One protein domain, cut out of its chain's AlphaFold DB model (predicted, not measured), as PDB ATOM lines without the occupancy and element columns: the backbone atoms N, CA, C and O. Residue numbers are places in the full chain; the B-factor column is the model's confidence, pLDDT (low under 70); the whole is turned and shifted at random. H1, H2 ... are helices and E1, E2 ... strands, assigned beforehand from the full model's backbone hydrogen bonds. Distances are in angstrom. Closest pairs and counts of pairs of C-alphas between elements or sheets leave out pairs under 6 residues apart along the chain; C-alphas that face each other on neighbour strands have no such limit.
ATOM      1  N   MET A  36      46.936 -18.624  70.249       51.28
ATOM      2  CA  MET A  36      47.847 -17.760  69.488       51.28
ATOM      3  C   MET A  36      47.138 -16.662  68.680       51.28
ATOM      4  O   MET A  36      47.716 -15.595  68.488       51.28
ATOM      5  N   LEU A  37      45.887 -16.868  68.257       57.06
ATOM      6  CA  LEU A  37      45.133 -15.867  67.493       57.06
ATOM      7  C   LEU A  37      44.633 -14.719  68.387       57.06
ATOM      8  O   LEU A  37      44.546 -13.584  67.931       57.06
ATOM      9  N   LYS A  38      44.411 -14.939  69.691       62.59
ATOM     10  CA  LYS A  38      43.913 -13.878  70.595       62.59
ATOM     11  C   LYS A  38      44.847 -12.667  70.706       62.59
ATOM     12  O   LYS A  38      44.382 -11.580  71.026       62.59
ATOM     13  N   ASN A  39      46.138 -12.830  70.420       70.31
ATOM     14  CA  ASN A  39      47.115 -11.745  70.532       70.31
ATOM     15  C   ASN A  39      47.073 -10.752  69.359       70.31
ATOM     16  O   ASN A  39      47.554  -9.628  69.505       70.31
ATOM     17  N   TYR A  40      46.519 -11.150  68.210       72.19
ATOM     18  CA  TYR A  40      46.508 -10.326  66.994       72.19
ATOM     19  C   TYR A  40      45.130  -9.753  66.668       72.19
ATOM     20  O   TYR A  40      45.040  -8.739  65.975       72.19
ATOM     21  N   PHE A  41      44.070 -10.392  67.163       74.31
ATOM     22  CA  PHE A  41      42.690 -10.042  66.865       74.31
ATOM     23  C   PHE A  41      42.157  -9.065  67.907       74.31
ATOM     24  O   PHE A  41      42.088  -9.362  69.098       74.31
ATOM     25  N   GLN A  42      41.737  -7.901  67.434       73.81
ATOM     26  CA  GLN A  42      40.955  -6.945  68.191       73.81
ATOM     27  C   GLN A  42      39.582  -6.839  67.526       73.81
ATOM     28  O   GLN A  42      39.464  -6.400  66.384       73.81
ATOM     29  N   VAL A  43      38.543  -7.274  68.237       69.81
ATOM     30  CA  VAL A  43      37.157  -7.038  67.823       69.81
ATOM     31  C   VAL A  43      36.807  -5.615  68.236       69.81
ATOM     32  O   VAL A  43      36.767  -5.319  69.429       69.81
ATOM     33  N   ASP A  44      36.602  -4.732  67.258       64.25
ATOM     34  CA  ASP A  44      36.350  -3.309  67.521       64.25
ATOM     35  C   ASP A  44      34.866  -3.020  67.786       64.25
ATOM     36  O   ASP A  44      34.531  -2.048  68.463       64.25
ATOM     37  N   GLY A  45      33.971  -3.893  67.314       62.50
ATOM     38  CA  GLY A  45      32.541  -3.810  67.587       62.50
ATOM     39  C   GLY A  45      31.748  -4.963  66.973       62.50
ATOM     40  O   GLY A  45      32.126  -5.522  65.943       62.50
ATOM     41  N   ILE A  46      30.630  -5.306  67.615       62.53
ATOM     42  CA  ILE A  46      29.590  -6.182  67.064       62.53
ATOM     43  C   ILE A  46      28.321  -5.340  66.972       62.53
ATOM     44  O   ILE A  46      27.817  -4.868  67.994       62.53
ATOM     45  N   PHE A  47      27.811  -5.142  65.758       56.12
ATOM     46  CA  PHE A  47      26.605  -4.356  65.521       56.12
ATOM     47  C   PHE A  47      25.432  -5.269  65.163       56.12
ATOM     48  O   PHE A  47      25.533  -6.129  64.284       56.12
ATOM     49  N   TYR A  48      24.309  -5.060  65.848       46.97
ATOM     50  CA  TYR A  48      23.062  -5.785  65.624       46.97
ATOM     51  C   TYR A  48      22.196  -5.011  64.628       46.97
ATOM     52  O   TYR A  48      21.753  -3.900  64.928       46.97
ATOM     53  N   LEU A  49      21.907  -5.600  63.467       47.12
ATOM     54  CA  LEU A  49      20.849  -5.105  62.585       47.12
ATOM     55  C   LEU A  49      19.520  -5.735  63.023       47.12
ATOM     56  O   LEU A  49      19.214  -6.889  62.740       47.12
ATOM     57  N   LEU A  50      18.741  -4.971  63.792       38.84
ATOM     58  CA  LEU A  50      17.437  -5.369  64.326       38.84
ATOM     59  C   LEU A  50      16.337  -5.279  63.255       38.84
ATOM     60  O   LEU A  50      15.477  -4.416  63.352       38.84
ATOM     61  N   PHE A  51      16.323  -6.162  62.254       40.53
ATOM     62  CA  PHE A  51      15.131  -6.384  61.416       40.53
ATOM     63  C   PHE A  51      15.056  -7.836  60.928       40.53
ATOM     64  O   PHE A  51      15.722  -8.192  59.969       40.53
ATOM     65  N   SER A  52      14.257  -8.660  61.624       43.88
ATOM     66  CA  SER A  52      13.671  -9.979  61.263       43.88
ATOM     67  C   SER A  52      14.503 -11.072  60.555       43.88
ATOM     68  O   SER A  52      13.986 -12.166  60.356       43.88
ATOM     69  N   GLY A  53      15.776 -10.853  60.247       55.94
ATOM     70  CA  GLY A  53      16.746 -11.826  59.754       55.94
ATOM     71  C   GLY A  53      18.097 -11.452  60.349       55.94
ATOM     72  O   GLY A  53      18.601 -10.359  60.113       55.94
ATOM     73  N   LYS A  54      18.636 -12.299  61.229       55.72
ATOM     74  CA  LYS A  54      19.820 -11.984  62.041       55.72
ATOM     75  C   LYS A  54      21.086 -11.999  61.177       55.72
ATOM     76  O   LYS A  54      21.774 -13.009  61.132       55.72
ATOM     77  N   GLN A  55      21.393 -10.897  60.502       62.03
ATOM     78  CA  GLN A  55      22.736 -10.645  59.980       62.03
ATOM     79  C   GLN A  55      23.487  -9.771  60.985       62.03
ATOM     80  O   GLN A  55      23.028  -8.690  61.363       62.03
ATOM     81  N   PHE A  56      24.632 -10.252  61.452       70.25
ATOM     82  CA  PHE A  56      25.506  -9.499  62.341       70.25
ATOM     83  C   PHE A  56      26.574  -8.798  61.507       70.25
ATOM     84  O   PHE A  56      27.130  -9.400  60.596       70.25
ATOM     85  N   LYS A  57      26.903  -7.541  61.809       78.69
ATOM     86  CA  LYS A  57      28.085  -6.897  61.221       78.69
ATOM     87  C   LYS A  57      29.221  -6.927  62.233       78.69
ATOM     88  O   LYS A  57      29.052  -6.451  63.359       78.69
ATOM     89  N   VAL A  58      30.358  -7.491  61.837       81.19
ATOM     90  CA  VAL A  58      31.555  -7.605  62.677       81.19
ATOM     91  C   VAL A  58      32.671  -6.776  62.074       81.19
ATOM     92  O   VAL A  58      33.124  -7.037  60.958       81.19
ATOM     93  N   ASP A  59      33.134  -5.798  62.852       85.19
ATOM     94  CA  ASP A  59      34.343  -5.046  62.549       85.19
ATOM     95  C   ASP A  59      35.537  -5.755  63.207       85.19
ATOM     96  O   ASP A  59      35.658  -5.820  64.438       85.19
ATOM     97  N   LEU A  60      36.411  -6.322  62.376       88.00
ATOM     98  CA  LEU A  60      37.542  -7.136  62.811       88.00
ATOM     99  C   LEU A  60      38.861  -6.443  62.488       88.00
ATOM    100  O   LEU A  60      39.224  -6.345  61.320       88.00
ATOM    101  N   THR A  61      39.632  -6.044  63.499       92.12
ATOM    102  CA  THR A  61      40.979  -5.499  63.289       92.12
ATOM    103  C   THR A  61      42.043  -6.520  63.679       92.12
ATOM    104  O   THR A  61      42.178  -6.892  64.843       92.12
ATOM    105  N   ILE A  62      42.853  -6.937  62.709       93.06
ATOM    106  CA  ILE A  62      43.995  -7.834  62.895       93.06
ATOM    107  C   ILE A  62      45.270  -7.011  62.767       93.06
ATOM    108  O   ILE A  62      45.562  -6.467  61.700       93.06
ATOM    109  N   LYS A  63      46.042  -6.896  63.850       94.81
ATOM    110  CA  LYS A  63      47.226  -6.025  63.887       94.81
ATOM    111  C   LYS A  63      48.454  -6.689  64.500       94.81
ATOM    112  O   LYS A  63      48.340  -7.655  65.242       94.81
ATOM    113  N   ASN A  64      49.628  -6.111  64.237       91.00
ATOM    114  CA  ASN A  64      50.914  -6.453  64.869       91.00
ATOM    115  C   ASN A  64      51.460  -7.865  64.578       91.00
ATOM    116  O   ASN A  64      52.206  -8.407  65.391       91.00
ATOM    117  N   PHE A  65      51.143  -8.443  63.422       94.25
ATOM    118  CA  PHE A  65      51.706  -9.720  62.965       94.25
ATOM    119  C   PHE A  65      52.862  -9.507  61.963       94.25
ATOM    120  O   PHE A  65      52.971  -8.451  61.337       94.25
ATOM    121  N   ASP A  66      53.739 -10.501  61.822       94.56
ATOM    122  CA  ASP A  66      54.972 -10.456  61.019       94.56
ATOM    123  C   ASP A  66      54.889 -11.245  59.698       94.56
ATOM    124  O   ASP A  66      55.775 -11.098  58.847       94.56
ATOM    125  N   SER A  67      53.859 -12.086  59.530       95.94
ATOM    126  CA  SER A  67      53.570 -12.871  58.319       95.94
ATOM    127  C   SER A  67      52.090 -13.269  58.248       95.94
ATOM    128  O   SER A  67      51.496 -13.583  59.278       95.94
ATOM    129  N   PHE A  68      51.508 -13.325  57.043       95.12
ATOM    130  CA  PHE A  68      50.123 -13.773  56.844       95.12
ATOM    131  C   PHE A  68      49.871 -15.216  57.302       95.12
ATOM    132  O   PHE A  68      48.781 -15.497  57.782       95.12
ATOM    133  N   LYS A  69      50.902 -16.076  57.329       94.00
ATOM    134  CA  LYS A  69      50.839 -17.442  57.897       94.00
ATOM    135  C   LYS A  69      50.404 -17.495  59.366       94.00
ATOM    136  O   LYS A  69      50.025 -18.553  59.856       94.00
ATOM    137  N   GLN A  70      50.526 -16.386  60.097       92.56
ATOM    138  CA  GLN A  70      50.110 -16.290  61.500       92.56
ATOM    139  C   GLN A  70      48.599 -16.068  61.654       92.56
ATOM    140  O   GLN A  70      48.080 -16.151  62.767       92.56
ATOM    141  N   ILE A  71      47.906 -15.763  60.558       90.06
ATOM    142  CA  ILE A  71      46.472 -15.516  60.518       90.06
ATOM    143  C   ILE A  71      45.818 -16.735  59.875       90.06
ATOM    144  O   ILE A  71      46.189 -17.129  58.775       90.06
ATOM    145  N   ASN A  72      44.846 -17.332  60.559       87.81
ATOM    146  CA  ASN A  72      44.034 -18.410  60.008       87.81
ATOM    147  C   ASN A  72      42.554 -18.068  60.210       87.81
ATOM    148  O   ASN A  72      42.122 -17.851  61.345       87.81
ATOM    149  N   PHE A  73      41.800 -18.012  59.112       87.75
ATOM    150  CA  PHE A  73      40.375 -17.680  59.107       87.75
ATOM    151  C   PHE A  73      39.457 -18.905  59.207       87.75
ATOM    152  O   PHE A  73      38.261 -18.734  59.425       87.75
ATOM    153  N   GLN A  74      39.995 -20.129  59.161       85.94
ATOM    154  CA  GLN A  74      39.197 -21.362  59.205       85.94
ATOM    155  C   GLN A  74      38.405 -21.520  60.506       85.94
ATOM    156  O   GLN A  74      37.410 -22.229  60.537       85.94
ATOM    157  N   CYS A  75      38.825 -20.868  61.595       80.44
ATOM    158  CA  CYS A  75      38.085 -20.899  62.857       80.44
ATOM    159  C   CYS A  75      36.960 -19.851  62.933       80.44
ATOM    160  O   CYS A  75      36.241 -19.793  63.931       80.44
ATOM    161  N   ILE A  76      36.802 -19.012  61.905       80.06
ATOM    162  CA  ILE A  76      35.754 -17.999  61.820       80.06
ATOM    163  C   ILE A  76      34.603 -18.562  60.980       80.06
ATOM    164  O   ILE A  76      34.752 -18.802  59.782       80.06
ATOM    165  N   ASN A  77      33.449 -18.775  61.616       75.38
ATOM    166  CA  ASN A  77      32.235 -19.216  60.932       75.38
ATOM    167  C   ASN A  77      31.630 -18.056  60.132       75.38
ATOM    168  O   ASN A  77      31.102 -17.116  60.726       75.38
ATOM    169  N   SER A  78      31.696 -18.145  58.802       71.31
ATOM    170  CA  SER A  78      31.243 -17.086  57.898       71.31
ATOM    171  C   SER A  78      29.727 -16.906  57.861       71.31
ATOM    172  O   SER A  78      29.280 -15.809  57.553       71.31
ATOM    173  N   ALA A  79      28.928 -17.918  58.225       69.25
ATOM    174  CA  ALA A  79      27.480 -17.948  57.971       69.25
ATOM    175  C   ALA A  79      26.677 -16.794  58.601       69.25
ATOM    176  O   ALA A  79      25.641 -16.400  58.068       69.25
ATOM    177  N   GLU A  80      27.132 -16.239  59.726       66.31
ATOM    178  CA  GLU A  80      26.325 -15.318  60.543       66.31
ATOM    179  C   GLU A  80      26.728 -13.838  60.413       66.31
ATOM    180  O   GLU A  80      26.006 -12.963  60.900       66.31
ATOM    181  N   PHE A  81      27.856 -13.533  59.757       69.50
ATOM    182  CA  PHE A  81      28.499 -12.224  59.871       69.50
ATOM    183  C   PHE A  81      28.891 -11.561  58.543       69.50
ATOM    184  O   PHE A  81      29.710 -12.082  57.799       69.50
ATOM    185  N   ILE A  82      28.441 -10.323  58.333       73.38
ATOM    186  CA  ILE A  82      29.048  -9.381  57.385       73.38
ATOM    187  C   ILE A  82      30.359  -8.886  58.001       73.38
ATOM    188  O   ILE A  82      30.343  -8.190  59.024       73.38
ATOM    189  N   TYR A  83      31.493  -9.217  57.384       77.06
ATOM    190  CA  TYR A  83      32.797  -8.777  57.876       77.06
ATOM    191  C   TYR A  83      33.247  -7.481  57.221       77.06
ATOM    192  O   TYR A  83      33.291  -7.344  55.997       77.06
ATOM    193  N   ASN A  84      33.674  -6.560  58.075       89.88
ATOM    194  CA  ASN A  84      34.528  -5.448  57.707       89.88
ATOM    195  C   ASN A  84      35.869  -5.645  58.415       89.88
ATOM    196  O   ASN A  84      36.013  -5.432  59.620       89.88
ATOM    197  N   MET A  85      36.838  -6.146  57.663       93.75
ATOM    198  CA  MET A  85      38.116  -6.595  58.183       93.75
ATOM    199  C   MET A  85      39.199  -5.560  57.920       93.75
ATOM    200  O   MET A  85      39.371  -5.107  56.797       93.75
ATOM    201  N   LYS A  86      39.997  -5.229  58.931       96.19
ATOM    202  CA  LYS A  86      41.154  -4.346  58.815       96.19
ATOM    203  C   LYS A  86      42.425  -5.079  59.202       96.19
ATOM    204  O   LYS A  86      42.563  -5.549  60.324       96.19
ATOM    205  N   ILE A  87      43.382  -5.133  58.289       96.06
ATOM    206  CA  ILE A  87      44.620  -5.890  58.447       96.06
ATOM    207  C   ILE A  87      45.816  -4.943  58.444       96.06
ATOM    208  O   ILE A  87      46.042  -4.196  57.488       96.06
ATOM    209  N   ILE A  88      46.585  -4.975  59.533       96.56
ATOM    210  CA  ILE A  88      47.696  -4.057  59.799       96.56
ATOM    211  C   ILE A  88      48.924  -4.852  60.288       96.56
ATOM    212  O   ILE A  88      49.122  -5.007  61.498       96.56
ATOM    213  N   PRO A  89      49.772  -5.375  59.385       95.88
ATOM    214  CA  PRO A  89      50.993  -6.058  59.790       95.88
ATOM    215  C   PRO A  89      51.967  -5.088  60.472       95.88
ATOM    216  O   PRO A  89      51.922  -3.873  60.272       95.88
ATOM    217  N   LYS A  90      52.890  -5.633  61.269       93.94
ATOM    218  CA  LYS A  90      53.934  -4.869  61.973       93.94
ATOM    219  C   LYS A  90      54.943  -4.230  61.013       93.94
ATOM    220  O   LYS A  90      55.532  -3.194  61.316       93.94
ATOM    221  N   ARG A  91      55.156  -4.862  59.860       94.38
ATOM    222  CA  ARG A  91      56.065  -4.426  58.795       94.38
ATOM    223  C   ARG A  91      55.418  -4.647  57.430       94.38
ATOM    224  O   ARG A  91      54.510  -5.468  57.339       94.38
ATOM    225  N   PRO A  92      55.893  -3.977  56.368       96.06
ATOM    226  CA  PRO A  92      55.328  -4.188  55.048       96.06
ATOM    227  C   PRO A  92      55.474  -5.635  54.554       96.06
ATOM    228  O   PRO A  92      56.588  -6.159  54.564       96.06
ATOM    229  N   LEU A  93      54.380  -6.260  54.108       96.50
ATOM    230  CA  LEU A  93      54.349  -7.659  53.643       96.50
ATOM    231  C   LEU A  93      54.004  -7.767  52.159       96.50
ATOM    232  O   LEU A  93      53.341  -6.895  51.607       96.50
ATOM    233  N   ILE A  94      54.453  -8.838  51.510       95.69
ATOM    234  CA  ILE A  94      53.972  -9.202  50.175       95.69
ATOM    235  C   ILE A  94      52.645  -9.927  50.356       95.69
ATOM    236  O   ILE A  94      52.538 -10.813  51.201       95.69
ATOM    237  N   LEU A  95      51.640  -9.507  49.599       95.19
ATOM    238  CA  LEU A  95      50.342 -10.151  49.566       95.19
ATOM    239  C   LEU A  95      50.433 -11.350  48.615       95.19
ATOM    240  O   LEU A  95      50.483 -11.165  47.399       95.19
ATOM    241  N   ASP A  96      50.556 -12.542  49.193       93.94
ATOM    242  CA  ASP A  96      50.788 -13.812  48.505       93.94
ATOM    243  C   ASP A  96      49.769 -14.884  48.919       93.94
ATOM    244  O   ASP A  96      48.853 -14.630  49.703       93.94
ATOM    245  N   SER A  97      49.937 -16.103  48.406       92.94
ATOM    246  CA  SER A  97      49.071 -17.247  48.717       92.94
ATOM    247  C   SER A  97      49.056 -17.653  50.196       92.94
ATOM    248  O   SER A  97      48.197 -18.432  50.596       92.94
ATOM    249  N   SER A  98      49.964 -17.132  51.033       94.62
ATOM    250  CA  SER A  98      49.903 -17.361  52.480       94.62
ATOM    251  C   SER A  98      48.842 -16.516  53.183       94.62
ATOM    252  O   SER A  98      48.518 -16.792  54.338       94.62
ATOM    253  N   PHE A  99      48.293 -15.502  52.506       94.75
ATOM    254  CA  PHE A  99      47.099 -14.800  52.951       94.75
ATOM    255  C   PHE A  99      45.845 -15.525  52.459       94.75
ATOM    256  O   PHE A  99      45.239 -15.164  51.455       94.75
ATOM    257  N   ASP A 100      45.489 -16.585  53.176       89.81
ATOM    258  CA  ASP A 100      44.410 -17.489  52.796       89.81
ATOM    259  C   ASP A 100      43.080 -17.103  53.462       89.81
ATOM    260  O   ASP A 100      42.910 -17.299  54.664       89.81
ATOM    261  N   LEU A 101      42.126 -16.572  52.689       89.88
ATOM    262  CA  LEU A 101      40.781 -16.178  53.144       89.88
ATOM    263  C   LEU A 101      39.792 -17.360  53.191       89.88
ATOM    264  O   LEU A 101      38.624 -17.234  52.822       89.88
ATOM    265  N   ASN A 102      40.257 -18.517  53.658       87.12
ATOM    266  CA  ASN A 102      39.426 -19.696  53.872       87.12
ATOM    267  C   ASN A 102      38.673 -19.598  55.199       87.12
ATOM    268  O   ASN A 102      39.203 -19.930  56.260       87.12
ATOM    269  N   PHE A 103      37.427 -19.139  55.134       85.31
ATOM    270  CA  PHE A 103      36.485 -19.216  56.249       85.31
ATOM    271  C   PHE A 103      35.919 -20.635  56.379       85.31
ATOM    272  O   PHE A 103      35.902 -21.386  55.403       85.31
ATOM    273  N   ALA A 104      35.433 -21.010  57.566       82.38
ATOM    274  CA  ALA A 104      34.665 -22.248  57.691       82.38
ATOM    275  C   ALA A 104      33.422 -22.182  56.789       82.38
ATOM    276  O   ALA A 104      32.787 -21.121  56.693       82.38
ATOM    277  N   GLU A 105      33.099 -23.311  56.146       75.25
ATOM    278  CA  GLU A 105      31.921 -23.441  55.287       75.25
ATOM    279  C   GLU A 105      30.673 -22.943  56.031       75.25
ATOM    280  O   GLU A 105      30.433 -23.347  57.177       75.25
ATOM    281  N   PRO A 106      29.882 -22.046  55.422       65.56
ATOM    282  CA  PRO A 106      28.663 -21.587  56.034       65.56
ATOM    283  C   PRO A 106      27.683 -22.757  56.127       65.56
ATOM    284  O   PRO A 106      27.505 -23.529  55.192       65.56
ATOM    285  N   ILE A 107      27.011 -22.866  57.270       57.75
ATOM    286  CA  ILE A 107      26.046 -23.940  57.557       57.75
ATOM    287  C   ILE A 107      24.752 -23.775  56.717       57.75
ATOM    288  O   ILE A 107      23.881 -24.641  56.740       57.75
ATOM    289  N   SER A 108      24.602 -22.677  55.966       67.31
ATOM    290  CA  SER A 108      23.409 -22.364  55.174       67.31
ATOM    291  C   SER A 108      23.735 -21.910  53.745       67.31
ATOM    292  O   SER A 108      24.734 -21.236  53.509       67.31
ATOM    293  N   ASP A 109      22.828 -22.206  52.804       69.69
ATOM    294  CA  ASP A 109      22.882 -21.805  51.381       69.69
ATOM    295  C   ASP A 109      22.783 -20.278  51.144       69.69
ATOM    296  O   ASP A 109      22.690 -19.810  50.005       69.69
ATOM    297  N   TYR A 110      22.765 -19.470  52.206       69.50
ATOM    298  CA  TYR A 110      22.647 -18.022  52.096       69.50
ATOM    299  C   TYR A 110      24.007 -17.394  51.798       69.50
ATOM    300  O   TYR A 110      24.847 -17.236  52.683       69.50
ATOM    301  N   ARG A 111      24.189 -16.955  50.548       68.44
ATOM    302  CA  ARG A 111      25.277 -16.035  50.200       68.44
ATOM    303  C   ARG A 111      25.067 -14.712  50.916       68.44
ATOM    304  O   ARG A 111      23.984 -14.132  50.854       68.44
ATOM    305  N   GLN A 112      26.111 -14.239  51.575       73.88
ATOM    306  CA  GLN A 112      26.103 -12.926  52.196       73.88
ATOM    307  C   GLN A 112      26.312 -11.839  51.148       73.88
ATOM    308  O   GLN A 112      26.940 -12.054  50.106       73.88
ATOM    309  N   ASP A 113      25.780 -10.656  51.435       80.56
ATOM    310  CA  ASP A 113      25.761  -9.575  50.459       80.56
ATOM    311  C   ASP A 113      27.170  -9.029  50.201       80.56
ATOM    312  O   ASP A 113      27.548  -8.859  49.043       80.56
ATOM    313  N   GLU A 114      27.973  -8.808  51.246       88.12
ATOM    314  CA  GLU A 114      29.209  -8.032  51.128       88.12
ATOM    315  C   GLU A 114      30.325  -8.490  52.085       88.12
ATOM    316  O   GLU A 114      30.092  -8.735  53.269       88.12
ATOM    317  N   PHE A 115      31.555  -8.544  51.570       91.44
ATOM    318  CA  PHE A 115      32.798  -8.698  52.326       91.44
ATOM    319  C   PHE A 115      33.698  -7.487  52.086       91.44
ATOM    320  O   PHE A 115      34.134  -7.257  50.957       91.44
ATOM    321  N   ILE A 116      33.997  -6.724  53.142       94.50
ATOM    322  CA  ILE A 116      34.869  -5.544  53.067       94.50
ATOM    323  C   ILE A 116      36.194  -5.867  53.748       94.50
ATOM    324  O   ILE A 116      36.227  -6.248  54.918       94.50
ATOM    325  N   ILE A 117      37.302  -5.648  53.048       96.06
ATOM    326  CA  ILE A 117      38.647  -5.802  53.590       96.06
ATOM    327  C   ILE A 117      39.494  -4.549  53.362       96.06
ATOM    328  O   ILE A 117      39.573  -3.999  52.267       96.06
ATOM    329  N   GLN A 118      40.168  -4.097  54.413       97.44
ATOM    330  CA  GLN A 118      41.103  -2.984  54.423       97.44
ATOM    331  C   GLN A 118      42.509  -3.510  54.711       97.44
ATOM    332  O   GLN A 118      42.808  -3.958  55.816       97.44
ATOM    333  N   LEU A 119      43.398  -3.424  53.729       97.50
ATOM    334  CA  LEU A 119      44.769  -3.918  53.796       97.50
ATOM    335  C   LEU A 119      45.729  -2.736  53.946       97.50
ATOM    336  O   LEU A 119      45.739  -1.823  53.122       97.50
ATOM    337  N   SER A 120      46.541  -2.738  55.004       96.88
ATOM    338  CA  SER A 120      47.576  -1.726  55.245       96.88
ATOM    339  C   SER A 120      48.979  -2.310  55.082       96.88
ATOM    340  O   SER A 120      49.199  -3.481  55.374       96.88
ATOM    341  N   PHE A 121      49.946  -1.482  54.678       95.81
ATOM    342  CA  PHE A 121      51.368  -1.849  54.600       95.81
ATOM    343  C   PHE A 121      51.646  -3.072  53.704       95.81
ATOM    344  O   PHE A 121      52.387  -3.979  54.070       95.81
ATOM    345  N   ILE A 122      51.092  -3.096  52.495       96.19
ATOM    346  CA  ILE A 122      51.424  -4.129  51.506       96.19
ATOM    347  C   ILE A 122      52.606  -3.652  50.651       96.19
ATOM    348  O   ILE A 122      52.548  -2.605  50.016       96.19
ATOM    349  N   ASN A 123      53.724  -4.373  50.648       94.38
ATOM    350  CA  ASN A 123      54.941  -4.011  49.909       94.38
ATOM    351  C   ASN A 123      54.927  -4.472  48.443       94.38
ATOM    352  O   ASN A 123      55.765  -4.022  47.658       94.38
ATOM    353  N   GLY A 124      54.011  -5.367  48.091       93.94
ATOM    354  CA  GLY A 124      53.866  -5.910  46.753       93.94
ATOM    355  C   GLY A 124      52.843  -7.036  46.704       93.94
ATOM    356  O   GLY A 124      52.255  -7.392  47.723       93.94
ATOM    357  N   PHE A 125      52.663  -7.583  45.513       93.00
ATOM    358  CA  PHE A 125      51.660  -8.585  45.186       93.00
ATOM    359  C   PHE A 125      52.335  -9.772  44.514       93.00
ATOM    360  O   PHE A 125      53.132  -9.590  43.587       93.00
ATOM    361  N   ASP A 126      52.019 -10.976  44.967       92.12
ATOM    362  CA  ASP A 126      52.276 -12.176  44.189       92.12
ATOM    363  C   ASP A 126      51.166 -12.321  43.144       92.12
ATOM    364  O   ASP A 126      50.019 -12.629  43.461       92.12
ATOM    365  N   ILE A 127      51.504 -12.045  41.888       86.75
ATOM    366  CA  ILE A 127      50.557 -12.014  40.766       86.75
ATOM    367  C   ILE A 127      49.970 -13.392  40.429       86.75
ATOM    368  O   ILE A 127      48.943 -13.456  39.753       86.75
ATOM    369  N   GLU A 128      50.594 -14.478  40.898       87.69
ATOM    370  CA  GLU A 128      50.070 -15.842  40.758       87.69
ATOM    371  C   GLU A 128      49.070 -16.203  41.863       87.69
ATOM    372  O   GLU A 128      48.333 -17.180  41.734       87.69
ATOM    373  N   SER A 129      49.001 -15.412  42.936       88.12
ATOM    374  CA  SER A 129      48.106 -15.706  44.048       88.12
ATOM    375  C   SER A 129      46.643 -15.382  43.713       88.12
ATOM    376  O   SER A 129      46.314 -14.345  43.134       88.12
ATOM    377  N   GLN A 130      45.750 -16.294  44.100       89.50
ATOM    378  CA  GLN A 130      44.298 -16.214  43.898       89.50
ATOM    379  C   GLN A 130      43.579 -15.975  45.234       89.50
ATOM    380  O   GLN A 130      42.608 -16.636  45.580       89.50
ATOM    381  N   ILE A 131      44.075 -15.003  46.000       90.50
ATOM    382  CA  ILE A 131      43.688 -14.727  47.396       90.50
ATOM    383  C   ILE A 131      42.172 -14.584  47.603       90.50
ATOM    384  O   ILE A 131      41.643 -14.970  48.643       90.50
ATOM    385  N   PHE A 132      41.469 -14.022  46.619       90.19
ATOM    386  CA  PHE A 132      40.032 -13.756  46.703       90.19
ATOM    387  C   PHE A 132      39.157 -14.845  46.067       90.19
ATOM    388  O   PHE A 132      37.936 -14.723  46.114       90.19
ATOM    389  N   GLU A 133      39.725 -15.903  45.484       90.31
ATOM    390  CA  GLU A 133      38.946 -16.929  44.772       90.31
ATOM    391  C   GLU A 133      37.886 -17.577  45.651       90.31
ATOM    392  O   GLU A 133      36.707 -17.603  45.293       90.31
ATOM    393  N   ASN A 134      38.277 -17.981  46.855       86.44
ATOM    394  CA  ASN A 134      37.367 -18.663  47.765       86.44
ATOM    395  C   ASN A 134      36.323 -17.719  48.377       86.44
ATOM    396  O   ASN A 134      35.291 -18.181  48.858       86.44
ATOM    397  N   THR A 135      36.527 -16.395  48.318       85.06
ATOM    398  CA  THR A 135      35.591 -15.436  48.926       85.06
ATOM    399  C   THR A 135      34.265 -15.335  48.170       85.06
ATOM    400  O   THR A 135      33.224 -15.156  48.796       85.06
ATOM    401  N   LEU A 136      34.248 -15.543  46.849       81.94
ATOM    402  CA  LEU A 136      33.002 -15.490  46.068       81.94
ATOM    403  C   LEU A 136      32.070 -16.683  46.284       81.94
ATOM    404  O   LEU A 136      30.888 -16.608  45.942       81.94
ATOM    405  N   ASN A 137      32.573 -17.777  46.859       83.25
ATOM    406  CA  ASN A 137      31.717 -18.897  47.243       83.25
ATOM    407  C   ASN A 137      30.728 -18.476  48.340       83.25
ATOM    408  O   ASN A 137      29.620 -19.006  48.408       83.25
ATOM    409  N   PHE A 138      31.109 -17.479  49.144       82.31
ATOM    410  CA  PHE A 138      30.370 -17.040  50.325       82.31
ATOM    411  C   PHE A 138      29.753 -15.646  50.163       82.31
ATOM    412  O   PHE A 138      28.682 -15.383  50.714       82.31
ATOM    413  N   TYR A 139      30.384 -14.771  49.375       86.44
ATOM    414  CA  TYR A 139      30.017 -13.361  49.255       86.44
ATOM    415  C   TYR A 139      29.642 -12.973  47.828       86.44
ATOM    416  O   TYR A 139      30.328 -13.317  46.867       86.44
ATOM    417  N   SER A 140      28.561 -12.203  47.689       87.19
ATOM    418  CA  SER A 140      28.137 -11.669  46.389       87.19
ATOM    419  C   SER A 140      29.002 -10.490  45.922       87.19
ATOM    420  O   SER A 140      29.179 -10.276  44.719       87.19
ATOM    421  N   LEU A 141      29.560  -9.738  46.876       90.94
ATOM    422  CA  LEU A 141      30.373  -8.555  46.637       90.94
ATOM    423  C   LEU A 141      31.617  -8.578  47.522       90.94
ATOM    424  O   LEU A 141      31.520  -8.706  48.739       90.94
ATOM    425  N   VAL A 142      32.783  -8.402  46.904       94.38
ATOM    426  CA  VAL A 142      34.067  -8.289  47.604       94.38
ATOM    427  C   VAL A 142      34.629  -6.892  47.378       94.38
ATOM    428  O   VAL A 142      34.933  -6.518  46.242       94.38
ATOM    429  N   GLU A 143      34.763  -6.123  48.454       95.94
ATOM    430  CA  GLU A 143      35.394  -4.807  48.467       95.94
ATOM    431  C   GLU A 143      36.778  -4.881  49.119       95.94
ATOM    432  O   GLU A 143      36.897  -5.185  50.302       95.94
ATOM    433  N   ALA A 144      37.826  -4.520  48.379       96.94
ATOM    434  CA  ALA A 144      39.187  -4.421  48.898       96.94
ATOM    435  C   ALA A 144      39.689  -2.970  48.878       96.94
ATOM    436  O   ALA A 144      39.740  -2.325  47.830       96.94
ATOM    437  N   THR A 145      40.117  -2.461  50.034       97.44
ATOM    438  CA  THR A 145      40.696  -1.123  50.197       97.44
ATOM    439  C   THR A 145      42.154  -1.204  50.630       97.44
ATOM    440  O   THR A 145      42.481  -1.853  51.618       97.44
ATOM    441  N   PHE A 146      43.039  -0.489  49.941       96.25
ATOM    442  CA  PHE A 146      44.480  -0.525  50.175       96.25
ATOM    443  C   PHE A 146      45.015   0.794  50.743       96.25
ATOM    444  O   PHE A 146      44.833   1.871  50.161       96.25
ATOM    445  N   TYR A 147      45.744   0.685  51.854       94.00
ATOM    446  CA  TYR A 147      46.462   1.757  52.545       94.00
ATOM    447  C   TYR A 147      47.963   1.452  52.594       94.00
ATOM    448  O   TYR A 147      48.381   0.304  52.744       94.00
ATOM    449  N   TYR A 148      48.800   2.479  52.465       91.44
ATOM    450  CA  TYR A 148      50.267   2.418  52.514       91.44
ATOM    451  C   TYR A 148      50.857   1.276  51.676       91.44
ATOM    452  O   TYR A 148      51.813   0.611  52.078       91.44
ATOM    453  N   THR A 149      50.238   1.023  50.526       91.12
ATOM    454  CA  THR A 149      50.505  -0.142  49.688       91.12
ATOM    455  C   THR A 149      51.386   0.237  48.506       91.12
ATOM    456  O   THR A 149      51.245   1.314  47.939       91.12
ATOM    457  N   LYS A 150      52.302  -0.640  48.107       91.88
ATOM    458  CA  LYS A 150      53.066  -0.540  46.864       91.88
ATOM    459  C   LYS A 150      52.498  -1.541  45.869       91.88
ATOM    460  O   LYS A 150      52.599  -2.745  46.086       91.88
ATOM    461  N   LEU A 151      51.954  -1.052  44.760       86.75
ATOM    462  CA  LEU A 151      51.463  -1.871  43.647       86.75
ATOM    463  C   LEU A 151      52.624  -2.379  42.789       86.75
ATOM    464  O   LEU A 151      52.765  -2.030  41.619       86.75
ATOM    465  N   LYS A 152      53.495  -3.171  43.419       89.88
ATOM    466  CA  LYS A 152      54.667  -3.799  42.816       89.88
ATOM    467  C   LYS A 152      54.451  -5.311  42.762       89.88
ATOM    468  O   LYS A 152      54.147  -5.908  43.787       89.88
ATOM    469  N   ALA A 153      54.651  -5.932  41.606       87.31
ATOM    470  CA  ALA A 153      54.730  -7.387  41.519       87.31
ATOM    471  C   ALA A 153      55.981  -7.886  42.265       87.31
ATOM    472  O   ALA A 153      57.058  -7.295  42.151       87.31
ATOM    473  N   SER A 154      55.841  -8.952  43.050       85.44
ATOM    474  CA  SER A 154      56.919  -9.474  43.896       85.44
ATOM    475  C   SER A 154      57.947 -10.341  43.153       85.44
ATOM    476  O   SER A 154      58.932 -10.753  43.761       85.44
ATOM    477  N   MET A 155      57.756 -10.630  41.866       73.12
ATOM    478  CA  MET A 155      58.640 -11.540  41.134       73.12
ATOM    479  C   MET A 155      59.920 -10.857  40.647       73.12
ATOM    480  O   MET A 155      59.867  -9.860  39.925       73.12
ATOM    481  N   GLU A 156      61.070 -11.443  40.991       68.56
ATOM    482  CA  GLU A 156      62.385 -11.055  40.458       68.56
ATOM    483  C   GLU A 156      62.529 -11.383  38.955       68.56
ATOM    484  O   GLU A 156      63.239 -10.666  38.256       68.56
ATOM    485  N   ASN A 157      61.765 -12.354  38.424       60.28
ATOM    486  CA  ASN A 157      61.877 -12.843  37.036       60.28
ATOM    487  C   ASN A 157      60.663 -12.529  36.139       60.28
ATOM    488  O   ASN A 157      60.364 -13.268  35.206       60.28
ATOM    489  N   TRP A 158      59.941 -11.434  36.390       67.19
ATOM    490  CA  TRP A 158      58.748 -11.102  35.592       67.19
ATOM    491  C   TRP A 158      59.045 -10.990  34.076       67.19
ATOM    492  O   TRP A 158      58.238 -11.419  33.254       67.19
ATOM    493  N   LEU A 159      60.215 -10.488  33.670       67.50
ATOM    494  CA  LEU A 159      60.543 -10.315  32.244       67.50
ATOM    495  C   LEU A 159      60.442 -11.611  31.413       67.50
ATOM    496  O   LEU A 159      60.235 -11.528  30.205       67.50
ATOM    497  N   GLU A 160      60.534 -12.785  32.041       68.06
ATOM    498  CA  GLU A 160      60.486 -14.087  31.364       68.06
ATOM    499  C   GLU A 160      59.075 -14.707  31.307       68.06
ATOM    500  O   GLU A 160      58.846 -15.657  30.561       68.06
ATOM    501  N   SER A 161      58.094 -14.174  32.048       64.38
ATOM    502  CA  SER A 161      56.759 -14.775  32.205       64.38
ATOM    503  C   SER A 161      55.658 -14.108  31.369       64.38
ATOM    504  O   SER A 161      54.482 -14.161  31.737       64.38
ATOM    505  N   SER A 162      56.000 -13.506  30.223       65.25
ATOM    506  CA  SER A 162      55.063 -12.744  29.371       65.25
ATOM    507  C   SER A 162      53.830 -13.528  28.899       65.25
ATOM    508  O   SER A 162      52.850 -12.918  28.485       65.25
ATOM    509  N   ASN A 163      53.861 -14.863  28.968       74.44
ATOM    510  CA  ASN A 163      52.779 -15.726  28.487       74.44
ATOM    511  C   ASN A 163      51.836 -16.236  29.589       74.44
ATOM    512  O   ASN A 163      50.857 -16.908  29.271       74.44
ATOM    513  N   LYS A 164      52.102 -15.960  30.874       80.75
ATOM    514  CA  LYS A 164      51.207 -16.395  31.957       80.75
ATOM    515  C   LYS A 164      50.027 -15.433  32.106       80.75
ATOM    516  O   LYS A 164      50.198 -14.216  32.099       80.75
ATOM    517  N   SER A 165      48.825 -15.984  32.258       83.56
ATOM    518  CA  SER A 165      47.635 -15.223  32.626       83.56
ATOM    519  C   SER A 165      47.587 -15.021  34.141       83.56
ATOM    520  O   SER A 165      47.552 -15.981  34.906       83.56
ATOM    521  N   TYR A 166      47.566 -13.763  34.578       86.62
ATOM    522  CA  TYR A 166      47.370 -13.404  35.986       86.62
ATOM    523  C   TYR A 166      45.882 -13.172  36.272       86.62
ATOM    524  O   TYR A 166      45.141 -12.802  35.360       86.62
ATOM    525  N   TYR A 167      45.441 -13.429  37.509       89.38
ATOM    526  CA  TYR A 167      44.027 -13.357  37.929       89.38
ATOM    527  C   TYR A 167      43.843 -12.722  39.317       89.38
ATOM    528  O   TYR A 167      42.859 -12.993  40.002       89.38
ATOM    529  N   PHE A 168      44.782 -11.872  39.741       89.50
ATOM    530  CA  PHE A 168      44.873 -11.394  41.123       89.50
ATOM    531  C   PHE A 168      43.566 -10.762  41.650       89.50
ATOM    532  O   PHE A 168      43.077 -11.122  42.718       89.50
ATOM    533  N   PHE A 169      42.950  -9.872  40.863       92.19
ATOM    534  CA  PHE A 169      41.663  -9.230  41.179       92.19
ATOM    535  C   PHE A 169      40.494  -9.771  40.341       92.19
ATOM    536  O   PHE A 169      39.512  -9.067  40.107       92.19
ATOM    537  N   LYS A 170      40.565 -11.022  39.865       91.56
ATOM    538  CA  LYS A 170      39.452 -11.657  39.130       91.56
ATOM    539  C   LYS A 170      38.166 -11.706  39.960       91.56
ATOM    540  O   LYS A 170      37.073 -11.670  39.407       91.56
ATOM    541  N   PHE A 171      38.311 -11.782  41.278       91.31
ATOM    542  CA  PHE A 171      37.228 -12.052  42.216       91.31
ATOM    543  C   PHE A 171      36.944 -10.877  43.166       91.31
ATOM    544  O   PHE A 171      36.386 -11.056  44.243       91.31
ATOM    545  N   THR A 172      37.342  -9.662  42.777       94.06
ATOM    546  CA  THR A 172      37.161  -8.441  43.572       94.06
ATOM    547  C   THR A 172      36.226  -7.483  42.847       94.06
ATOM    548  O   THR A 172      36.605  -6.871  41.852       94.06
ATOM    549  N   SER A 173      35.013  -7.317  43.368       95.25
ATOM    550  CA  SER A 173      33.988  -6.469  42.755       95.25
ATOM    551  C   SER A 173      34.298  -4.977  42.904       95.25
ATOM    552  O   SER A 173      34.063  -4.204  41.977       95.25
ATOM    553  N   ILE A 174      34.804  -4.555  44.066       96.50
ATOM    554  CA  ILE A 174      35.136  -3.155  44.349       96.50
ATOM    555  C   ILE A 174      36.578  -3.058  44.824       96.50
ATOM    556  O   ILE A 174      36.988  -3.731  45.765       96.50
ATOM    557  N   LEU A 175      37.346  -2.170  44.203       96.56
ATOM    558  CA  LEU A 175      38.752  -1.978  44.516       96.56
ATOM    559  C   LEU A 175      39.024  -0.509  44.812       96.56
ATOM    560  O   LEU A 175      38.744   0.354  43.985       96.56
ATOM    561  N   LYS A 176      39.572  -0.208  45.989       97.06
ATOM    562  CA  LYS A 176      39.858   1.160  46.433       97.06
ATOM    563  C   LYS A 176      41.339   1.318  46.743       97.06
ATOM    564  O   LYS A 176      41.859   0.736  47.692       97.06
ATOM    565  N   PHE A 177      42.022   2.171  45.993       94.06
ATOM    566  CA  PHE A 177      43.387   2.581  46.293       94.06
ATOM    567  C   PHE A 177      43.378   3.969  46.908       94.06
ATOM    568  O   PHE A 177      42.936   4.940  46.300       94.06
ATOM    569  N   THR A 178      43.855   4.063  48.144       92.69
ATOM    570  CA  THR A 178      43.859   5.329  48.875       92.69
ATOM    571  C   THR A 178      45.005   6.232  48.410       92.69
ATOM    572  O   THR A 178      45.929   5.789  47.726       92.69
ATOM    573  N   PHE A 179      45.013   7.487  48.865       86.75
ATOM    574  CA  PHE A 179      46.077   8.459  48.565       86.75
ATOM    575  C   PHE A 179      47.486   8.024  49.002       86.75
ATOM    576  O   PHE A 179      48.475   8.611  48.572       86.75
ATOM    577  N   THR A 180      47.579   7.004  49.856       87.81
ATOM    578  CA  THR A 180      48.836   6.458  50.384       87.81
ATOM    579  C   THR A 180      49.413   5.326  49.529       87.81
ATOM    580  O   THR A 180      50.532   4.869  49.784       87.81
ATOM    581  N   THR A 181      48.673   4.865  48.519       89.38
ATOM    582  CA  THR A 181      49.103   3.795  47.618       89.38
ATOM    583  C   THR A 181      50.084   4.320  46.573       89.38
ATOM    584  O   THR A 181      49.832   5.321  45.907       89.38
ATOM    585  N   LYS A 182      51.210   3.621  46.414       88.19
ATOM    586  CA  LYS A 182      52.256   3.907  45.430       88.19
ATOM    587  C   LYS A 182      52.106   3.005  44.215       88.19
ATOM    588  O   LYS A 182      52.096   1.780  44.346       88.19
ATOM    589  N   TYR A 183      52.076   3.620  43.042       85.25
ATOM    590  CA  TYR A 183      51.946   2.947  41.753       85.25
ATOM    591  C   TYR A 183      53.323   2.748  41.110       85.25
ATOM    592  O   TYR A 183      54.170   3.640  41.158       85.25
ATOM    593  N   TYR A 184      53.550   1.583  40.506       85.75
ATOM    594  CA  TYR A 184      54.778   1.263  39.779       85.75
ATOM    595  C   TYR A 184      54.442   1.022  38.315       85.75
ATOM    596  O   TYR A 184      53.638   0.152  37.991       85.75
ATOM    597  N   THR A 185      55.079   1.790  37.432       80.12
ATOM    598  CA  THR A 185      54.653   1.914  36.030       80.12
ATOM    599  C   THR A 185      54.599   0.601  35.275       80.12
ATOM    600  O   THR A 185      53.712   0.370  34.463       80.12
ATOM    601  N   ASN A 186      55.553  -0.253  35.610       80.12
ATOM    602  CA  ASN A 186      55.814  -1.499  34.933       80.12
ATOM    603  C   ASN A 186      54.837  -2.588  35.436       80.12
ATOM    604  O   ASN A 186      54.303  -3.362  34.651       80.12
ATOM    605  N   THR A 187      54.520  -2.619  36.730       80.88
ATOM    606  CA  THR A 187      53.747  -3.718  37.334       80.88
ATOM    607  C   THR A 187      52.251  -3.443  37.438       80.88
ATOM    608  O   THR A 187      51.470  -4.389  37.459       80.88
ATOM    609  N   CYS A 188      51.832  -2.175  37.500       81.31
ATOM    610  CA  CYS A 188      50.419  -1.808  37.622       81.31
ATOM    611  C   CYS A 188      49.505  -2.400  36.532       81.31
ATOM    612  O   CYS A 188      48.438  -2.881  36.908       81.31
ATOM    613  N   PRO A 189      49.871  -2.407  35.232       83.69
ATOM    614  CA  PRO A 189      48.996  -2.958  34.197       83.69
ATOM    615  C   PRO A 189      48.644  -4.438  34.437       83.69
ATOM    616  O   PRO A 189      47.496  -4.848  34.284       83.69
ATOM    617  N   LEU A 190      49.619  -5.228  34.895       84.06
ATOM    618  CA  LEU A 190      49.482  -6.677  35.088       84.06
ATOM    619  C   LEU A 190      48.569  -7.050  36.252       84.06
ATOM    620  O   LEU A 190      47.909  -8.083  36.214       84.06
ATOM    621  N   ILE A 191      48.500  -6.196  37.272       86.50
ATOM    622  CA  ILE A 191      47.631  -6.407  38.434       86.50
ATOM    623  C   ILE A 191      46.144  -6.395  38.023       86.50
ATOM    624  O   ILE A 191      45.317  -7.021  38.684       86.50
ATOM    625  N   PHE A 192      45.806  -5.734  36.910       89.94
ATOM    626  CA  PHE A 192      44.450  -5.689  36.353       89.94
ATOM    627  C   PHE A 192      44.193  -6.733  35.254       89.94
ATOM    628  O   PHE A 192      43.077  -6.808  34.733       89.94
ATOM    629  N   GLN A 193      45.184  -7.552  34.888       90.62
ATOM    630  CA  GLN A 193      45.003  -8.579  33.865       90.62
ATOM    631  C   GLN A 193      43.960  -9.607  34.320       90.62
ATOM    632  O   GLN A 193      44.006 -10.099  35.444       90.62
ATOM    633  N   ASN A 194      42.993  -9.898  33.443       93.12
ATOM    634  CA  ASN A 194      41.848 -10.777  33.708       93.12
ATOM    635  C   ASN A 194      41.063 -10.428  34.986       93.12
ATOM    636  O   ASN A 194      40.449 -11.305  35.600       93.12
ATOM    637  N   SER A 195      41.095  -9.160  35.395       93.25
ATOM    638  CA  SER A 195      40.284  -8.666  36.504       93.25
ATOM    639  C   SER A 195      38.824  -8.498  36.075       93.25
ATOM    640  O   SER A 195      38.551  -8.209  34.908       93.25
ATOM    641  N   ASN A 196      37.896  -8.691  37.015       93.94
ATOM    642  CA  ASN A 196      36.466  -8.444  36.830       93.94
ATOM    643  C   ASN A 196      35.979  -7.524  37.953       93.94
ATOM    644  O   ASN A 196      35.501  -7.981  38.989       93.94
ATOM    645  N   ILE A 197      36.216  -6.224  37.768       95.38
ATOM    646  CA  ILE A 197      36.035  -5.191  38.787       95.38
ATOM    647  C   ILE A 197      34.847  -4.319  38.386       95.38
ATOM    648  O   ILE A 197      34.897  -3.569  37.413       95.38
ATOM    649  N   ASN A 198      33.789  -4.328  39.187       95.12
ATOM    650  CA  ASN A 198      32.637  -3.460  38.951       95.12
ATOM    651  C   ASN A 198      33.004  -1.984  39.160       95.12
ATOM    652  O   ASN A 198      32.597  -1.133  38.368       95.12
ATOM    653  N   SER A 199      33.767  -1.673  40.215       96.38
ATOM    654  CA  SER A 199      34.137  -0.293  40.554       96.38
ATOM    655  C   SER A 199      35.569  -0.172  41.073       96.38
ATOM    656  O   SER A 199      35.926  -0.763  42.092       96.38
ATOM    657  N   LEU A 200      36.371   0.659  40.411       96.19
ATOM    658  CA  LEU A 200      37.736   1.010  40.793       96.19
ATOM    659  C   LEU A 200      37.789   2.451  41.314       96.19
ATOM    660  O   LEU A 200      37.469   3.380  40.582       96.19
ATOM    661  N   PHE A 201      38.255   2.656  42.541       95.94
ATOM    662  CA  PHE A 201      38.443   3.973  43.144       95.94
ATOM    663  C   PHE A 201      39.930   4.278  43.314       95.94
ATOM    664  O   PHE A 201      40.676   3.500  43.911       95.94
ATOM    665  N   LEU A 202      40.358   5.438  42.828       93.81
ATOM    666  CA  LEU A 202      41.735   5.919  42.864       93.81
ATOM    667  C   LEU A 202      41.767   7.264  43.591       93.81
ATOM    668  O   LEU A 202      41.495   8.311  43.002       93.81
ATOM    669  N   TYR A 203      42.082   7.238  44.884       90.56
ATOM    670  CA  TYR A 203      42.090   8.436  45.718       90.56
ATOM    671  C   TYR A 203      43.449   9.131  45.750       90.56
ATOM    672  O   TYR A 203      44.494   8.491  45.799       90.56
ATOM    673  N   GLY A 204      43.426  10.466  45.819       82.81
ATOM    674  CA  GLY A 204      44.606  11.296  46.070       82.81
ATOM    675  C   GLY A 204      45.605  11.365  44.918       82.81
ATOM    676  O   GLY A 204      46.787  11.623  45.151       82.81
ATOM    677  N   MET A 205      45.137  11.153  43.691       83.94
ATOM    678  CA  MET A 205      45.947  11.202  42.478       83.94
ATOM    679  C   MET A 205      46.425  12.640  42.222       83.94
ATOM    680  O   MET A 205      45.610  13.562  42.167       83.94
ATOM    681  N   SER A 206      47.733  12.873  42.072       82.25
ATOM    682  CA  SER A 206      48.289  14.225  41.890       82.25
ATOM    683  C   SER A 206      49.565  14.231  41.051       82.25
ATOM    684  O   SER A 206      50.364  13.302  41.119       82.25
ATOM    685  N   ASN A 207      49.783  15.310  40.290       67.38
ATOM    686  CA  ASN A 207      51.024  15.526  39.535       67.38
ATOM    687  C   ASN A 207      52.166  16.108  40.375       67.38
ATOM    688  O   ASN A 207      53.287  16.274  39.892       67.38
ATOM    689  N   THR A 208      51.890  16.470  41.626       60.81
ATOM    690  CA  THR A 208      52.880  17.123  42.481       60.81
ATOM    691  C   THR A 208      53.996  16.153  42.873       60.81
ATOM    692  O   THR A 208      53.755  14.983  43.158       60.81
ATOM    693  N   PHE A 209      55.242  16.649  42.929       45.72
ATOM    694  CA  PHE A 209      56.411  15.863  43.359       45.72
ATOM    695  C   PHE A 209      56.192  15.190  44.727       45.72
ATOM    696  O   PHE A 209      56.677  14.085  44.958       45.72
ATOM    697  N   LEU A 210      55.418  15.852  45.591       43.00
ATOM    698  CA  LEU A 210      55.050  15.421  46.938       43.00
ATOM    699  C   LEU A 210      54.141  14.180  46.945       43.00
ATOM    700  O   LEU A 210      54.151  13.407  47.895       43.00
ATOM    701  N   LYS A 211      53.376  13.977  45.868       53.06
ATOM    702  CA  LYS A 211      52.406  12.896  45.682       53.06
ATOM    703  C   LYS A 211      52.639  12.226  44.330       53.06
ATOM    704  O   LYS A 211      51.722  12.154  43.519       53.06
ATOM    705  N   LYS A 212      53.861  11.737  44.062       56.31
ATOM    706  CA  LYS A 212      54.190  10.910  42.875       56.31
ATOM    707  C   LYS A 212      53.497   9.538  42.917       56.31
ATOM    708  O   LYS A 212      54.131   8.495  42.816       56.31
ATOM    709  N   ASN A 213      52.181   9.563  43.041       58.72
ATOM    710  CA  ASN A 213      51.262   8.455  42.903       58.72
ATOM    711  C   ASN A 213      50.518   8.633  41.575       58.72
ATOM    712  O   ASN A 213      49.311   8.439  41.493       58.72
ATOM    713  N   ILE A 214      51.237   9.059  40.531       63.47
ATOM    714  CA  ILE A 214      50.684   9.060  39.183       63.47
ATOM    715  C   ILE A 214      50.733   7.610  38.728       63.47
ATOM    716  O   ILE A 214      51.807   7.048  38.503       63.47
ATOM    717  N   LEU A 215      49.556   7.014  38.634       68.56
ATOM    718  CA  LEU A 215      49.345   5.785  37.904       68.56
ATOM    719  C   LEU A 215      49.706   6.090  36.453       68.56
ATOM    720  O   LEU A 215      48.982   6.795  35.761       68.56
ATOM    721  N   LYS A 216      50.894   5.650  36.048       73.25
ATOM    722  CA  LYS A 216      51.295   5.622  34.649       73.25
ATOM    723  C   LYS A 216      51.395   4.176  34.269       73.25
ATOM    724  O   LYS A 216      52.099   3.427  34.938       73.25
ATOM    725  N   PHE A 217      50.722   3.802  33.211       70.12
ATOM    726  CA  PHE A 217      50.854   2.472  32.672       70.12
ATOM    727  C   PHE A 217      51.945   2.523  31.611       70.12
ATOM    728  O   PHE A 217      51.904   3.337  30.686       70.12
ATOM    729  N   SER A 218      53.008   1.739  31.793       73.75
ATOM    730  CA  SER A 218      53.866   1.439  30.652       73.75
ATOM    731  C   SER A 218      53.034   0.600  29.693       73.75
ATOM    732  O   SER A 218      52.458  -0.389  30.151       73.75
ATOM    733  N   LYS A 219      53.003   0.963  28.405       72.44
ATOM    734  CA  LYS A 219      52.392   0.123  27.369       72.44
ATOM    735  C   LYS A 219      52.894  -1.303  27.549       72.44
ATOM    736  O   LYS A 219      54.103  -1.542  27.465       72.44
ATOM    737  N   ALA A 220      51.990  -2.209  27.891       67.81
ATOM    738  CA  ALA A 220      52.337  -3.608  27.985       67.81
ATOM    739  C   ALA A 220      52.481  -4.137  26.555       67.81
ATOM    740  O   ALA A 220      51.722  -3.770  25.667       67.81
ATOM    741  N   ASN A 221      53.447  -5.022  26.309       76.44
ATOM    742  CA  ASN A 221      53.520  -5.708  25.013       76.44
ATOM    743  C   ASN A 221      52.395  -6.752  24.847       76.44
ATOM    744  O   ASN A 221      52.267  -7.361  23.790       76.44
ATOM    745  N   SER A 222      51.612  -6.991  25.901       77.50
ATOM    746  CA  SER A 222      50.537  -7.974  25.974       77.50
ATOM    747  C   SER A 222      49.190  -7.281  26.144       77.50
ATOM    748  O   SER A 222      49.057  -6.427  27.016       77.50
ATOM    749  N   THR A 223      48.175  -7.731  25.407       83.75
ATOM    750  CA  THR A 223      46.793  -7.264  25.561       83.75
ATOM    751  C   THR A 223      46.275  -7.544  26.973       83.75
ATOM    752  O   THR A 223      46.184  -8.704  27.392       83.75
ATOM    753  N   ILE A 224      45.907  -6.496  27.705       86.38
ATOM    754  CA  ILE A 224      45.371  -6.610  29.062       86.38
ATOM    755  C   ILE A 224      43.861  -6.816  28.972       86.38
ATOM    756  O   ILE A 224      43.105  -5.882  28.737       86.38
ATOM    757  N   ASN A 225      43.389  -8.043  29.192       91.56
ATOM    758  CA  ASN A 225      41.952  -8.322  29.266       91.56
ATOM    759  C   ASN A 225      41.388  -7.882  30.627       91.56
ATOM    760  O   ASN A 225      41.138  -8.708  31.501       91.56
ATOM    761  N   SER A 226      41.238  -6.578  30.827       92.06
ATOM    762  CA  SER A 226      40.668  -5.979  32.035       92.06
ATOM    763  C   SER A 226      39.162  -5.761  31.854       92.06
ATOM    764  O   SER A 226      38.731  -5.160  30.870       92.06
ATOM    765  N   GLN A 227      38.338  -6.265  32.778       94.94
ATOM    766  CA  GLN A 227      36.889  -6.030  32.807       94.94
ATOM    767  C   GLN A 227      36.555  -5.081  33.962       94.94
ATOM    768  O   GLN A 227      35.986  -5.488  34.970       94.94
ATOM    769  N   ILE A 228      36.958  -3.815  33.829       95.06
ATOM    770  CA  ILE A 228      36.587  -2.759  34.776       95.06
ATOM    771  C   ILE A 228      35.351  -2.034  34.242       95.06
ATOM    772  O   ILE A 228      35.413  -1.501  33.139       95.06
ATOM    773  N   SER A 229      34.249  -1.980  34.997       94.88
ATOM    774  CA  SER A 229      33.024  -1.290  34.549       94.88
ATOM    775  C   SER A 229      33.032   0.205  34.881       94.88
ATOM    776  O   SER A 229      32.770   1.033  34.007       94.88
ATOM    777  N   ASN A 230      33.358   0.569  36.125       95.62
ATOM    778  CA  ASN A 230      33.338   1.953  36.604       95.62
ATOM    779  C   ASN A 230      34.685   2.348  37.212       95.62
ATOM    780  O   ASN A 230      35.271   1.589  37.982       95.62
ATOM    781  N   VAL A 231      35.152   3.563  36.925       95.44
ATOM    782  CA  VAL A 231      36.392   4.110  37.490       95.44
ATOM    783  C   VAL A 231      36.128   5.479  38.100       95.44
ATOM    784  O   VAL A 231      35.615   6.373  37.435       95.44
ATOM    785  N   ILE A 232      36.513   5.660  39.361       94.94
ATOM    786  CA  ILE A 232      36.337   6.893  40.126       94.94
ATOM    787  C   ILE A 232      37.707   7.416  40.546       94.94
ATOM    788  O   ILE A 232      38.417   6.801  41.338       94.94
ATOM    789  N   PHE A 233      38.080   8.573  40.021       93.50
ATOM    790  CA  PHE A 233      39.299   9.289  40.352       93.50
ATOM    791  C   PHE A 233      38.989  10.418  41.325       93.50
ATOM    792  O   PHE A 233      38.198  11.301  41.012       93.50
ATOM    793  N   ASN A 234      39.681  10.455  42.459       91.00
ATOM    794  CA  ASN A 234      39.689  11.614  43.344       91.00
ATOM    795  C   ASN A 234      41.051  12.317  43.225       91.00
ATOM    796  O   ASN A 234      42.096  11.785  43.617       91.00
ATOM    797  N   LEU A 235      41.027  13.484  42.583       88.75
ATOM    798  CA  LEU A 235      42.166  14.157  41.969       88.75
ATOM    799  C   LEU A 235      42.577  15.400  42.759       88.75
ATOM    800  O   LEU A 235      41.749  16.137  43.296       88.75
ATOM    801  N   TYR A 236      43.876  15.685  42.773       85.56
ATOM    802  CA  TYR A 236      44.428  16.902  43.354       85.56
ATOM    803  C   TYR A 236      45.442  17.551  42.414       85.56
ATOM    804  O   TYR A 236      46.598  17.118  42.336       85.56
ATOM    805  N   ASN A 237      45.014  18.613  41.727       83.56
ATOM    806  CA  ASN A 237      45.821  19.377  40.774       83.56
ATOM    807  C   ASN A 237      46.553  18.467  39.765       83.56
ATOM    808  O   ASN A 237      47.773  18.549  39.587       83.56
ATOM    809  N   LEU A 238      45.820  17.515  39.182       86.75
ATOM    810  CA  LEU A 238      46.353  16.543  38.228       86.75
ATOM    811  C   LEU A 238      45.988  16.940  36.793       86.75
ATOM    812  O   LEU A 238      44.901  17.453  36.542       86.75
ATOM    813  N   LYS A 239      46.897  16.692  35.849       88.25
ATOM    814  CA  LYS A 239      46.622  16.795  34.415       88.25
ATOM    815  C   LYS A 239      46.013  15.482  33.957       88.25
ATOM    816  O   LYS A 239      46.662  14.445  34.061       88.25
ATOM    817  N   LEU A 240      44.793  15.547  33.448       88.50
ATOM    818  CA  LEU A 240      44.122  14.408  32.851       88.50
ATOM    819  C   LEU A 240      44.619  14.256  31.408       88.50
ATOM    820  O   LEU A 240      44.235  15.037  30.541       88.50
ATOM    821  N   ASP A 241      45.520  13.302  31.175       89.00
ATOM    822  CA  ASP A 241      46.113  13.004  29.868       89.00
ATOM    823  C   ASP A 241      46.195  11.491  29.604       89.00
ATOM    824  O   ASP A 241      45.901  10.671  30.481       89.00
ATOM    825  N   ASN A 242      46.602  11.121  28.390       86.00
ATOM    826  CA  ASN A 242      46.704   9.721  27.961       86.00
ATOM    827  C   ASN A 242      47.670   8.870  28.810       86.00
ATOM    828  O   ASN A 242      47.694   7.653  28.671       86.00
ATOM    829  N   THR A 243      48.485   9.475  29.688       83.44
ATOM    830  CA  THR A 243      49.350   8.701  30.593       83.44
ATOM    831  C   THR A 243      48.597   8.130  31.790       83.44
ATOM    832  O   THR A 243      49.035   7.123  32.345       83.44
ATOM    833  N   LEU A 244      47.482   8.760  32.183       86.06
ATOM    834  CA  LEU A 244      46.614   8.298  33.266       86.06
ATOM    835  C   LEU A 244      45.563   7.302  32.763       86.06
ATOM    836  O   LEU A 244      45.297   6.303  33.427       86.06
ATOM    837  N   LEU A 245      44.943   7.602  31.619       87.88
ATOM    838  CA  LEU A 245      43.890   6.784  31.024       87.88
ATOM    839  C   LEU A 245      44.478   5.911  29.910       87.88
ATOM    840  O   LEU A 245      44.432   6.279  28.741       87.88
ATOM    841  N   ASP A 246      45.043   4.764  30.279       86.94
ATOM    842  CA  ASP A 246      45.524   3.780  29.304       86.94
ATOM    843  C   ASP A 246      44.339   3.073  28.622       86.94
ATOM    844  O   ASP A 246      43.441   2.548  29.288       86.94
ATOM    845  N   GLU A 247      44.327   3.091  27.288       89.19
ATOM    846  CA  GLU A 247      43.254   2.526  26.467       89.19
ATOM    847  C   GLU A 247      43.084   1.017  26.670       89.19
ATOM    848  O   GLU A 247      41.953   0.543  26.680       89.19
ATOM    849  N   GLU A 248      44.171   0.272  26.890       88.31
ATOM    850  CA  GLU A 248      44.128  -1.188  27.010       88.31
ATOM    851  C   GLU A 248      43.496  -1.624  28.336       88.31
ATOM    852  O   GLU A 248      42.719  -2.573  28.395       88.31
ATOM    853  N   ILE A 249      43.786  -0.906  29.422       89.12
ATOM    854  CA  ILE A 249      43.289  -1.253  30.762       89.12
ATOM    855  C   ILE A 249      41.826  -0.861  30.927       89.12
ATOM    856  O   ILE A 249      41.060  -1.558  31.603       89.12
ATOM    857  N   TYR A 250      41.446   0.266  30.329       92.19
ATOM    858  CA  TYR A 250      40.113   0.836  30.461       92.19
ATOM    859  C   TYR A 250      39.240   0.623  29.219       92.19
ATOM    860  O   TYR A 250      38.204   1.273  29.087       92.19
ATOM    861  N   GLU A 251      39.609  -0.303  28.327       91.56
ATOM    862  CA  GLU A 251      38.881  -0.589  27.083       91.56
ATOM    863  C   GLU A 251      37.389  -0.848  27.345       91.56
ATOM    864  O   GLU A 251      36.522  -0.344  26.628       91.56
ATOM    865  N   LYS A 252      37.082  -1.614  28.399       93.50
ATOM    866  CA  LYS A 252      35.724  -2.043  28.773       93.50
ATOM    867  C   LYS A 252      35.021  -1.125  29.776       93.50
ATOM    868  O   LYS A 252      33.904  -1.436  30.181       93.50
ATOM    869  N   VAL A 253      35.637  -0.003  30.153       94.19
ATOM    870  CA  VAL A 253      35.036   0.942  31.101       94.19
ATOM    871  C   VAL A 253      33.803   1.584  30.491       94.19
ATOM    872  O   VAL A 253      33.841   2.140  29.395       94.19
ATOM    873  N   GLU A 254      32.707   1.536  31.239       92.50
ATOM    874  CA  GLU A 254      31.436   2.151  30.883       92.50
ATOM    875  C   GLU A 254      31.275   3.532  31.527       92.50
ATOM    876  O   GLU A 254      30.617   4.403  30.953       92.50
TER     877      GLU A 254
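AT A GLANCE: This is residues 36 to 254 of the 704 residues of the protein "Hypothetical protein" of Brachionus calyciflorus (UniProt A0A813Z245). The chain is wound in stacked turns, a short solenoid whose one wall is a twisted, curled sheet of eight strands, E1 E2 E3 E5 E7 E8 E9 E10, and whose other side is made of long links, short helices and the small parallel pair E4 and E6. The hairpin of E1 and E2 ends the stack on one side; at the E10 end, residues 241 to 254 fold back. The printed part has 219 residues, with the order H1 E1 E2 E3 E4 E5 E6 H2 E7 E8 H3 E9 E10; the large sheet is mixed, E1 and E2 antiparallel and the other neighbours parallel. It is mostly strand, though under half of the residues are in named elements, and compact, with a radius of gyration of the C-alphas of 17.9 A and spans of 50 by 36 by 36 A.

HOW THE PARTS SIT: In the large sheet, edge strand E1, residues 41 to 48, forms a hairpin with E2, residues 56 to 63; N 42 and O 61 are 2.8 A apart. E3, residues 81 to 88, is parallel to E2, with N 86 and O 60 2.7 A apart. E5, residues 112 to 120, follows, with N 118 and O 85 2.7 A apart, then E7, residues 139 to 147, with N 115 and O 141 2.8 A apart. E8, residues 174 to 177, has N 176 and O 144 2.8 A apart. E8, H3, residues 188 to 191, and E9, residues 196 to 206, form a strand-helix-strand unit, two parallel neighbour strands with a helix between, its crossover right-handed; N 201 and O 175 are 2.8 A apart. Edge strand E10, residues 227 to 240, has N 232 and O 200 2.8 A apart. E4, residues 93 to 95, and E6, residues 122 to 125, are parallel, with N 123 and O 93 2.7 A apart. H2, residues 133 to 137, only grazes the large sheet with residues 135 to 137; the closest C-alphas of H2 and E7 are those of Thr 135 and Val 142, 7.4 A apart. H3 is not on the sheet, and H1, residues 36 to 39, only just not, with 4 pairs of C-alphas within 10 A. H1 and H3 are too short for an O i to N i+4 pair; H2 has 0 of 1 within hydrogen-bond range, and 1 of 2 O i to N i+3 pairs.

IN THESE COORDINATES: H1 begins at C-alpha 36, (47.847, -17.760, 69.488). E1 measures 20.1 A, E2 22.1 A, E3 20.9 A, E5 24.4 A, E7 22.6 A and E9 26.1 A. E10, 21.7 A, bends by 139 degrees at residue 237 and ends at C-alpha 240, (44.122, 14.408, 32.851).

THE WHOLE: The C-alphas farthest apart are those of Ser 52 and Glu 160, 55.7 A. The printed part has no cut. The links E2 to E3, E4 to E5, E7 to E8 and E9 to E10 are long. Mean pLDDT of the printed part is 83.1; 42 residues are under 70, among them residues 43 to 55 and 207 to 215.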